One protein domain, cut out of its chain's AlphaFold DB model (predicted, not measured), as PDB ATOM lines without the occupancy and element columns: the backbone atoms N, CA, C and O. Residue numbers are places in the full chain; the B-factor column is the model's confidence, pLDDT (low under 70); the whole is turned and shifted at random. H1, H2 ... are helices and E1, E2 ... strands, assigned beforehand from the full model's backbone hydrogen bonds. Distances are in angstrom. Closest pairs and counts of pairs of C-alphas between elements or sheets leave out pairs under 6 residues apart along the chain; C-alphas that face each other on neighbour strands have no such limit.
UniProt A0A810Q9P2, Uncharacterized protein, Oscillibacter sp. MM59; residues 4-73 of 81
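This is residues 4 to 73 of the 81 residues of an uncharacterized protein of Oscillibacter sp. MM59 (UniProt A0A810Q9P2). What does the model look like? A long two-stranded hairpin, E1 and E2, with the short strand E3 added along E2, makes a small sheet; the helix H2 of a helical hairpin packs over one face of it, the other face is bare, and the longer helix H1 packs on H2. What are the counts? The printed part has 70 residues, with two named helices and three named strands that follow each other along the chain as E1, E2, H1, H2, E3; the class is mixed, helices and strands, and the sheet runs E1, E2, E3, all antiparallel. How is it proportioned? It is compact, with a radius of gyration of the C-alphas of 11.9 A, and elongated, spanning 34 by 22 by 19 A.

Where are the strands? E1 is residues 5 to 12, 22.8 A from first to last C-alpha, and begins with C-alpha 5 at (200.854, 169.827, 155.679). E2 is residues 20 to 27, 22.2 A long, and E3 is residues 71 to 73, ending with C-alpha 73 at (195.506, 160.876, 149.553). Where are the helices? H1 is residues 33 to 49, 24.6 A long, beginning with C-alpha 33 at (188.376, 176.829, 159.898). H2 is residues 55 to 67, 17.5 A long.

How are the strands paired? E1 and E2 form a hairpin, antiparallel at 161 degrees, with N 9 and O 23 within hydrogen-bond range at 2.9 A. E2, the inner strand, is antiparallel to E3 at 139 degrees, with N 26 and O 72 at 2.9 A. How does H2 sit on the sheet? H2 is on the sheet at a height of 8.4 A, over E2, and its closest C-alphas to E2 are those of Ala 21 and Thr 55, 6.6 A apart. On the local plane it runs slantwise to the strands, only just, at 30.0 degrees to E2. Where is H1? H1 and H2 touch and form a helical hairpin, opposite ways at a steep tilt of 44 degrees; their closest C-alphas, those of Glu 42 and Ala 62, are 5.7 A apart. H1 is only just not on the sheet, with 4 pairs of C-alphas within 10 A, and it is apart from E1 and E3. Are the helix backbones well formed? In H1 and H2 every O i to N i+4 pair is within hydrogen-bond range.

How far does it reach? The two C-alphas farthest apart are those of Asp 17 and Arg 29, at 34.8 A. Are there cuts or long links? The printed part has no cut; the links E2 to H1, H1 to H2 and H2 to E3 are tight, and E1 to E2 is short. How confident is the model? The mean pLDDT of the printed part is 91.6, and no printed residue is under 70.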
ATOM      1  N   ALA A   4     205.621 169.288 155.205       81.56
ATOM      2  CA  ALA A   4     204.377 168.844 154.590       81.56
ATOM      3  C   ALA A   4     203.201 169.186 155.514       81.56
ATOM      4  O   ALA A   4     203.299 169.026 156.734       81.56
ATOM      5  N   ASN A   5     202.097 169.664 154.940       90.44
ATOM      6  CA  ASN A   5     200.854 169.827 155.679       90.44
ATOM      7  C   ASN A   5     200.095 168.508 155.572       90.44
ATOM      8  O   ASN A   5     199.691 168.124 154.479       90.44
ATOM      9  N   LEU A   6     199.942 167.812 156.692       92.38
ATOM     10  CA  LEU A   6     199.246 166.533 156.749       92.38
ATOM     11  C   LEU A   6     197.933 166.694 157.509       92.38
ATOM     12  O   LEU A   6     197.862 167.405 158.516       92.38
ATOM     13  N   LEU A   7     196.900 166.027 157.015       92.94
ATOM     14  CA  LEU A   7     195.601 165.903 157.651       92.94
ATOM     15  C   LEU A   7     195.288 164.418 157.796       92.94
ATOM     16  O   LEU A   7     195.196 163.713 156.801       92.94
ATOM     17  N   LEU A   8     195.072 163.975 159.031       94.12
ATOM     18  CA  LEU A   8     194.529 162.653 159.316       94.12
ATOM     19  C   LEU A   8     193.013 162.771 159.494       94.12
ATOM     20  O   LEU A   8     192.546 163.572 160.312       94.12
ATOM     21  N   ILE A   9     192.254 161.991 158.729       94.50
ATOM     22  CA  ILE A   9     190.808 161.839 158.887       94.50
ATOM     23  C   ILE A   9     190.555 160.453 159.459       94.50
ATOM     24  O   ILE A   9     190.955 159.468 158.853       94.50
ATOM     25  N   ARG A  10     189.876 160.401 160.606       94.38
ATOM     26  CA  ARG A  10     189.439 159.160 161.240       94.38
ATOM     27  C   ARG A  10     187.931 159.025 161.129       94.38
ATOM     28  O   ARG A  10     187.202 159.867 161.660       94.38
ATOM     29  N   GLU A  11     187.475 157.966 160.484       92.94
ATOM     30  CA  GLU A  11     186.106 157.487 160.608       92.94
ATOM     31  C   GLU A  11     186.011 156.541 161.801       92.94
ATOM     32  O   GLU A  11     186.837 155.647 161.962       92.94
ATOM     33  N   LEU A  12     185.008 156.749 162.648       91.62
ATOM     34  CA  LEU A  12     184.735 155.892 163.794       91.62
ATOM     35  C   LEU A  12     183.516 155.025 163.507       91.62
ATOM     36  O   LEU A  12     182.562 155.494 162.889       91.62
ATOM     37  N   ASN A  13     183.518 153.824 164.071       86.56
ATOM     38  CA  ASN A  13     182.422 152.871 164.013       86.56
ATOM     39  C   ASN A  13     182.040 152.458 162.580       86.56
ATOM     40  O   ASN A  13     180.856 152.387 162.256       86.56
ATOM     41  N   VAL A  14     183.043 152.191 161.736       85.06
ATOM     42  CA  VAL A  14     182.874 151.913 160.295       85.06
ATOM     43  C   VAL A  14     181.906 150.747 160.039       85.06
ATOM     44  O   VAL A  14     181.130 150.788 159.092       85.06
ATOM     45  N   ASN A  15     181.915 149.730 160.905       81.00
ATOM     46  CA  ASN A  15     181.107 148.510 160.786       81.00
ATOM     47  C   ASN A  15     180.072 148.313 161.912       81.00
ATOM     48  O   ASN A  15     179.394 147.291 161.937       81.00
ATOM     49  N   GLY A  16     179.931 149.263 162.842       79.81
ATOM     50  CA  GLY A  16     179.037 149.107 163.997       79.81
ATOM     51  C   GLY A  16     179.650 148.411 165.220       79.81
ATOM     52  O   GLY A  16     179.009 148.411 166.272       79.81
ATOM     53  N   ASP A  17     180.879 147.898 165.116       84.31
ATOM     54  CA  ASP A  17     181.565 147.147 166.179       84.31
ATOM     55  C   ASP A  17     182.660 147.967 166.889       84.31
ATOM     56  O   ASP A  17     183.455 147.444 167.668       84.31
ATOM     57  N   GLY A  18     182.687 149.284 166.658       82.44
ATOM     58  CA  GLY A  18     183.673 150.190 167.247       82.44
ATOM     59  C   GLY A  18     185.002 150.285 166.491       82.44
ATOM     60  O   GLY A  18     185.884 151.014 166.947       82.44
ATOM     61  N   ASP A  19     185.132 149.628 165.333       88.56
ATOM     62  CA  ASP A  19     186.306 149.765 164.466       88.56
ATOM     63  C   ASP A  19     186.428 151.176 163.884       88.56
ATOM     64  O   ASP A  19     185.462 151.940 163.803       88.56
ATOM     65  N   PHE A  20     187.634 151.531 163.452       91.19
ATOM     66  CA  PHE A  20     187.922 152.810 162.818       91.19
ATOM     67  C   PHE A  20     188.701 152.618 161.520       91.19
ATOM     68  O   PHE A  20     189.400 151.625 161.336       91.19
ATOM     69  N   ALA A  21     188.599 153.610 160.645       91.44
ATOM     70  CA  ALA A  21     189.411 153.717 159.445       91.44
ATOM     71  C   ALA A  21     190.069 155.093 159.415       91.44
ATOM     72  O   ALA A  21     189.451 156.105 159.752       91.44
ATOM     73  N   ASP A  22     191.336 155.116 159.029       94.06
ATOM     74  CA  ASP A  22     192.166 156.308 159.005       94.06
ATOM     75  C   ASP A  22     192.630 156.571 157.572       94.06
ATOM     76  O   ASP A  22     193.103 155.673 156.881       94.06
ATOM     77  N   VAL A  23     192.524 157.827 157.143       94.31
ATOM     78  CA  VAL A  23     192.962 158.278 155.821       94.31
ATOM     79  C   VAL A  23     193.871 159.486 155.987       94.31
ATOM     80  O   VAL A  23     193.484 160.506 156.570       94.31
ATOM     81  N   MET A  24     195.099 159.375 155.477       94.94
ATOM     82  CA  MET A  24     196.078 160.457 155.497       94.94
ATOM     83  C   MET A  24     196.006 161.261 154.202       94.94
ATOM     84  O   MET A  24     196.120 160.726 153.101       94.94
ATOM     85  N   ILE A  25     195.871 162.576 154.344       94.00
ATOM     86  CA  ILE A  25     195.818 163.527 153.240       94.00
ATOM     87  C   ILE A  25     197.020 164.456 153.315       94.00
ATOM     88  O   ILE A  25     197.249 165.126 154.328       94.00
ATOM     89  N   GLN A  26     197.753 164.552 152.212       92.69
ATOM     90  CA  GLN A  26     198.740 165.597 152.010       92.69
ATOM     91  C   GLN A  26     198.061 166.832 151.422       92.69
ATOM     92  O   GLN A  26     197.389 166.773 150.394       92.69
ATOM     93  N   LEU A  27     198.263 167.969 152.077       91.81
ATOM     94  CA  LEU A  27     197.727 169.262 151.684       91.81
ATOM     95  C   LEU A  27     198.849 170.165 151.171       91.81
ATOM     96  O   LEU A  27     199.940 170.222 151.747       91.81
ATOM     97  N   GLU A  28     198.560 170.969 150.152       89.44
ATOM     98  CA  GLU A  28     199.478 172.039 149.747       89.44
ATOM     99  C   GLU A  28     199.596 173.124 150.830       89.44
ATOM    100  O   GLU A  28     200.662 173.707 151.039       89.44
ATOM    101  N   ARG A  29     198.497 173.394 151.548       89.00
ATOM    102  CA  ARG A  29     198.389 174.434 152.584       89.00
ATOM    103  C   ARG A  29     197.540 173.943 153.762       89.00
ATOM    104  O   ARG A  29     196.671 173.098 153.563       89.00
ATOM    105  N   PRO A  30     197.734 174.472 154.982       90.50
ATOM    106  CA  PRO A  30     196.854 174.160 156.105       90.50
ATOM    107  C   PRO A  30     195.400 174.546 155.811       90.50
ATOM    108  O   PRO A  30     195.144 175.592 155.216       90.50
ATOM    109  N   LEU A  31     194.451 173.743 156.296       91.38
ATOM    110  CA  LEU A  31     193.027 174.054 156.168       91.38
ATOM    111  C   LEU A  31     192.623 175.273 156.996       91.38
ATOM    112  O   LEU A  31     192.959 175.361 158.185       91.38
ATOM    113  N   THR A  32     191.791 176.134 156.410       93.88
ATOM    114  CA  THR A  32     191.083 177.173 157.166       93.88
ATOM    115  C   THR A  32     189.984 176.561 158.052       93.88
ATOM    116  O   THR A  32     189.540 175.431 157.812       93.88
ATOM    117  N   PRO A  33     189.511 177.275 159.089       95.25
ATOM    118  CA  PRO A  33     188.376 176.829 159.898       95.25
ATOM    119  C   PRO A  33     187.111 176.541 159.075       95.25
ATOM    120  O   PRO A  33     186.427 175.549 159.329       95.25
ATOM    121  N   GLU A  34     186.821 177.362 158.063       96.38
ATOM    122  CA  GLU A  34     185.671 177.191 157.169       96.38
ATOM    123  C   GLU A  34     185.803 175.913 156.342       96.38
ATOM    124  O   GLU A  34     184.856 175.131 156.281       96.38
ATOM    125  N   GLN A  35     186.987 175.652 155.777       94.69
ATOM    126  CA  GLN A  35     187.256 174.423 155.029       94.69
ATOM    127  C   GLN A  35     187.143 173.184 155.919       94.69
ATOM    128  O   GLN A  35     186.518 172.205 155.521       94.69
ATOM    129  N   LYS A  36     187.665 173.225 157.155       94.94
ATOM    130  CA  LYS A  36     187.495 172.124 158.122       94.94
ATOM    131  C   LYS A  36     186.022 171.855 158.419       94.94
ATOM    132  O   LYS A  36     185.620 170.698 158.520       94.94
ATOM    133  N   ARG A  37     185.215 172.909 158.579       96.50
ATOM    134  CA  ARG A  37     183.774 172.774 158.824       96.50
ATOM    135  C   ARG A  37     183.054 172.200 157.607       96.50
ATOM    136  O   ARG A  37     182.263 171.279 157.776       96.50
ATOM    137  N   ALA A  38     183.337 172.718 156.415       96.69
ATOM    138  CA  ALA A  38     182.738 172.245 155.172       96.69
ATOM    139  C   ALA A  38     183.084 170.772 154.908       96.69
ATOM    140  O   ALA A  38     182.192 169.983 154.617       96.69
ATOM    141  N   LEU A  39     184.343 170.381 155.132       95.94
ATOM    142  CA  LEU A  39     184.794 168.999 154.985       95.94
ATOM    143  C   LEU A  39     184.057 168.051 155.937       95.94
ATOM    144  O   LEU A  39     183.592 167.003 155.511       95.94
ATOM    145  N   ARG A  40     183.868 168.435 157.207       95.38
ATOM    146  CA  ARG A  40     183.083 167.631 158.162       95.38
ATOM    147  C   ARG A  40     181.634 167.438 157.716       95.38
ATOM    148  O   ARG A  40     181.101 166.349 157.868       95.38
ATOM    149  N   VAL A  41     180.999 168.491 157.198       97.06
ATOM    150  CA  VAL A  41     179.618 168.408 156.695       97.06
ATOM    151  C   VAL A  41     179.545 167.483 155.482       97.06
ATOM    152  O   VAL A  41     178.654 166.641 155.416       97.06
ATOM    153  N   GLU A  42     180.492 167.614 154.558       96.94
ATOM    154  CA  GLU A  42     180.513 166.826 153.329       96.94
ATOM    155  C   GLU A  42     180.803 165.343 153.588       96.94
ATOM    156  O   GLU A  42     180.099 164.497 153.045       96.94
ATOM    157  N   LEU A  43     181.748 165.019 154.479       95.88
ATOM    158  CA  LEU A  43     182.025 163.638 154.903       95.88
ATOM    159  C   LEU A  43     180.760 162.959 155.456       95.88
ATOM    160  O   LEU A  43     180.402 161.865 155.022       95.88
ATOM    161  N   THR A  44     180.038 163.632 156.359       93.69
ATOM    162  CA  THR A  44     178.780 163.111 156.919       93.69
ATOM    163  C   THR A  44     177.703 162.950 155.848       93.69
ATOM    164  O   THR A  44     176.992 161.947 155.839       93.69
ATOM    165  N   ARG A  45     177.575 163.920 154.934       96.12
ATOM    166  CA  ARG A  45     176.592 163.861 153.847       96.12
ATOM    167  C   ARG A  45     176.870 162.685 152.912       96.12
ATOM    168  O   ARG A  45     175.946 161.960 152.564       96.12
ATOM    169  N   LEU A  46     178.124 162.495 152.504       95.69
ATOM    170  CA  LEU A  46     178.514 161.425 151.589       95.69
ATOM    171  C   LEU A  46     178.305 160.043 152.209       95.69
ATOM    172  O   LEU A  46     177.753 159.177 151.539       95.69
ATOM    173  N   LYS A  47     178.617 159.866 153.499       90.00
ATOM    174  CA  LYS A  47     178.317 158.619 154.225       90.00
ATOM    175  C   LYS A  47     176.833 158.255 154.256       90.00
ATOM    176  O   LYS A  47     176.507 157.082 154.347       90.00
ATOM    177  N   GLN A  48     175.938 159.240 154.200       90.44
ATOM    178  CA  GLN A  48     174.489 159.008 154.217       90.44
ATOM    179  C   GLN A  48     173.887 158.774 152.829       90.44
ATOM    180  O   GLN A  48     172.801 158.210 152.727       90.44
ATOM    181  N   VAL A  49     174.526 159.293 151.779       93.38
ATOM    182  CA  VAL A  49     173.961 159.323 150.419       93.38
ATOM    183  C   VAL A  49     174.538 158.227 149.531       93.38
ATOM    184  O   VAL A  49     173.858 157.779 148.611       93.38
ATOM    185  N   LEU A  50     175.785 157.829 149.766       91.56
ATOM    186  CA  LEU A  50     176.396 156.722 149.044       91.56
ATOM    187  C   LEU A  50     175.907 155.391 149.627       91.56
ATOM    188  O   LEU A  50     175.667 155.284 150.829       91.56
ATOM    189  N   ASP A  51     175.748 154.399 148.758       88.44
ATOM    190  CA  ASP A  51     175.317 153.051 149.125       88.44
ATOM    191  C   ASP A  51     176.539 152.231 149.550       88.44
ATOM    192  O   ASP A  51     177.417 151.978 148.727       88.44
ATOM    193  N   ASP A  52     176.613 151.903 150.841       86.88
ATOM    194  CA  ASP A  52     177.705 151.150 151.480       86.88
ATOM    195  C   ASP A  52     179.134 151.613 151.096       86.88
ATOM    196  O   ASP A  52     179.937 150.831 150.583       86.88
ATOM    197  N   PRO A  53     179.483 152.906 151.282       89.19
ATOM    198  CA  PRO A  53     180.762 153.423 150.821       89.19
ATOM    199  C   PRO A  53     181.913 153.070 151.772       89.19
ATOM    200  O   PRO A  53     181.831 153.261 152.996       89.19
ATOM    201  N   ASP A  54     183.049 152.696 151.195       90.50
ATOM    202  CA  ASP A  54     184.317 152.601 151.908       90.50
ATOM    203  C   ASP A  54     184.838 153.992 152.310       90.50
ATOM    204  O   ASP A  54     184.522 155.023 151.705       90.50
ATOM    205  N   THR A  55     185.629 154.036 153.380       91.94
ATOM    206  CA  THR A  55     186.132 155.291 153.954       91.94
ATOM    207  C   THR A  55     187.013 156.065 152.972       91.94
ATOM    208  O   THR A  55     186.889 157.291 152.902       91.94
ATOM    209  N   ASP A  56     187.848 155.381 152.184       92.62
ATOM    210  CA  ASP A  56     188.756 156.021 151.228       92.62
ATOM    211  C   ASP A  56     187.976 156.772 150.146       92.62
ATOM    212  O   ASP A  56     188.228 157.963 149.942       92.62
ATOM    213  N   SER A  57     186.968 156.144 149.529       92.69
ATOM    214  CA  SER A  57     186.124 156.801 148.518       92.69
ATOM    215  C   SER A  57     185.362 158.008 149.070       92.69
ATOM    216  O   SER A  57     185.273 159.052 148.413       92.69
ATOM    217  N   VAL A  58     184.818 157.908 150.292       94.75
ATOM    218  CA  VAL A  58     184.139 159.047 150.936       94.75
ATOM    219  C   VAL A  58     185.106 160.207 151.131       94.75
ATOM    220  O   VAL A  58     184.764 161.357 150.840       94.75
ATOM    221  N   VAL A  59     186.305 159.921 151.636       94.75
ATOM    222  CA  VAL A  59     187.308 160.946 151.911       94.75
ATOM    223  C   VAL A  59     187.823 161.566 150.617       94.75
ATOM    224  O   VAL A  59     187.913 162.791 150.544       94.75
ATOM    225  N   GLU A  60     188.123 160.766 149.592       93.25
ATOM    226  CA  GLU A  60     188.575 161.255 148.286       93.25
ATOM    227  C   GLU A  60     187.569 162.247 147.698       93.25
ATOM    228  O   GLU A  60     187.922 163.377 147.350       93.25
ATOM    229  N   LEU A  61     186.291 161.862 147.671       94.62
ATOM    230  CA  LEU A  61     185.239 162.689 147.101       94.62
ATOM    231  C   LEU A  61     184.979 163.950 147.939       94.62
ATOM    232  O   LEU A  61     184.806 165.033 147.378       94.62
ATOM    233  N   ALA A  62     185.000 163.853 149.271       95.69
ATOM    234  CA  ALA A  62     184.848 165.017 150.145       95.69
ATOM    235  C   ALA A  62     185.988 166.026 149.953       95.69
ATOM    236  O   ALA A  62     185.757 167.235 149.879       95.69
ATOM    237  N   ILE A  63     187.223 165.532 149.850       94.19
ATOM    238  CA  ILE A  63     188.403 166.354 149.595       94.19
ATOM    239  C   ILE A  63     188.298 167.021 148.226       94.19
ATOM    240  O   ILE A  63     188.444 168.240 148.145       94.19
ATOM    241  N   HIS A  64     187.959 166.267 147.182       93.56
ATOM    242  CA  HIS A  64     187.753 166.815 145.846       93.56
ATOM    243  C   HIS A  64     186.668 167.909 145.838       93.56
ATOM    244  O   HIS A  64     186.875 168.983 145.272       93.56
ATOM    245  N   ASN A  65     185.542 167.699 146.526       94.38
ATOM    246  CA  ASN A  65     184.428 168.651 146.547       94.38
ATOM    247  C   ASN A  65     184.739 169.951 147.305       94.38
ATOM    248  O   ASN A  65     184.220 171.007 146.944       94.38
ATOM    249  N   ILE A  66     185.562 169.896 148.359       94.81
ATOM    250  CA  ILE A  66     185.849 171.060 149.217       94.81
ATOM    251  C   ILE A  66     187.165 171.755 148.853       94.81
ATOM    252  O   ILE A  66     187.277 172.976 148.987       94.81
ATOM    253  N   LEU A  67     188.172 170.994 148.426       91.06
ATOM    254  CA  LEU A  67     189.547 171.462 148.223       91.06
ATOM    255  C   LEU A  67     190.017 171.336 146.768       91.06
ATOM    256  O   LEU A  67     191.055 171.904 146.423       91.06
ATOM    257  N   GLY A  68     189.278 170.626 145.912       89.31
ATOM    258  CA  GLY A  68     189.694 170.347 144.540       89.31
ATOM    259  C   GLY A  68     190.988 169.534 144.501       89.31
ATOM    260  O   GLY A  68     191.176 168.605 145.278       89.31
ATOM    261  N   SER A  69     191.908 169.916 143.614       84.81
ATOM    262  CA  SER A  69     193.209 169.258 143.435       84.81
ATOM    263  C   SER A  69     194.296 169.705 144.423       84.81
ATOM    264  O   SER A  69     195.435 169.266 144.303       84.81
ATOM    265  N   ALA A  70     193.981 170.566 145.400       83.12
ATOM    266  CA  ALA A  70     194.955 171.092 146.369       83.12
ATOM    267  C   ALA A  70     195.319 170.099 147.497       83.12
ATOM    268  O   ALA A  70     195.996 170.458 148.471       83.12
ATOM    269  N   ALA A  71     194.816 168.870 147.401       86.12
ATOM    270  CA  ALA A  71     194.942 167.824 148.394       86.12
ATOM    271  C   ALA A  71     194.958 166.454 147.704       86.12
ATOM    272  O   ALA A  71     194.231 166.237 146.737       86.12
ATOM    273  N   ALA A  72     195.777 165.537 148.214       86.62
ATOM    274  CA  ALA A  72     195.892 164.180 147.692       86.62
ATOM    275  C   ALA A  72     195.955 163.168 148.838       86.62
ATOM    276  O   ALA A  72     196.580 163.430 149.869       86.62
ATOM    277  N   GLN A  73     195.328 162.007 148.647       88.12
ATOM    278  CA  GLN A  73     195.506 160.876 149.553       88.12
ATOM    279  C   GLN A  73     196.952 160.386 149.519       88.12
ATOM    280  O   GLN A  73     197.640 160.453 148.500       88.12
TER     281      GLN A  73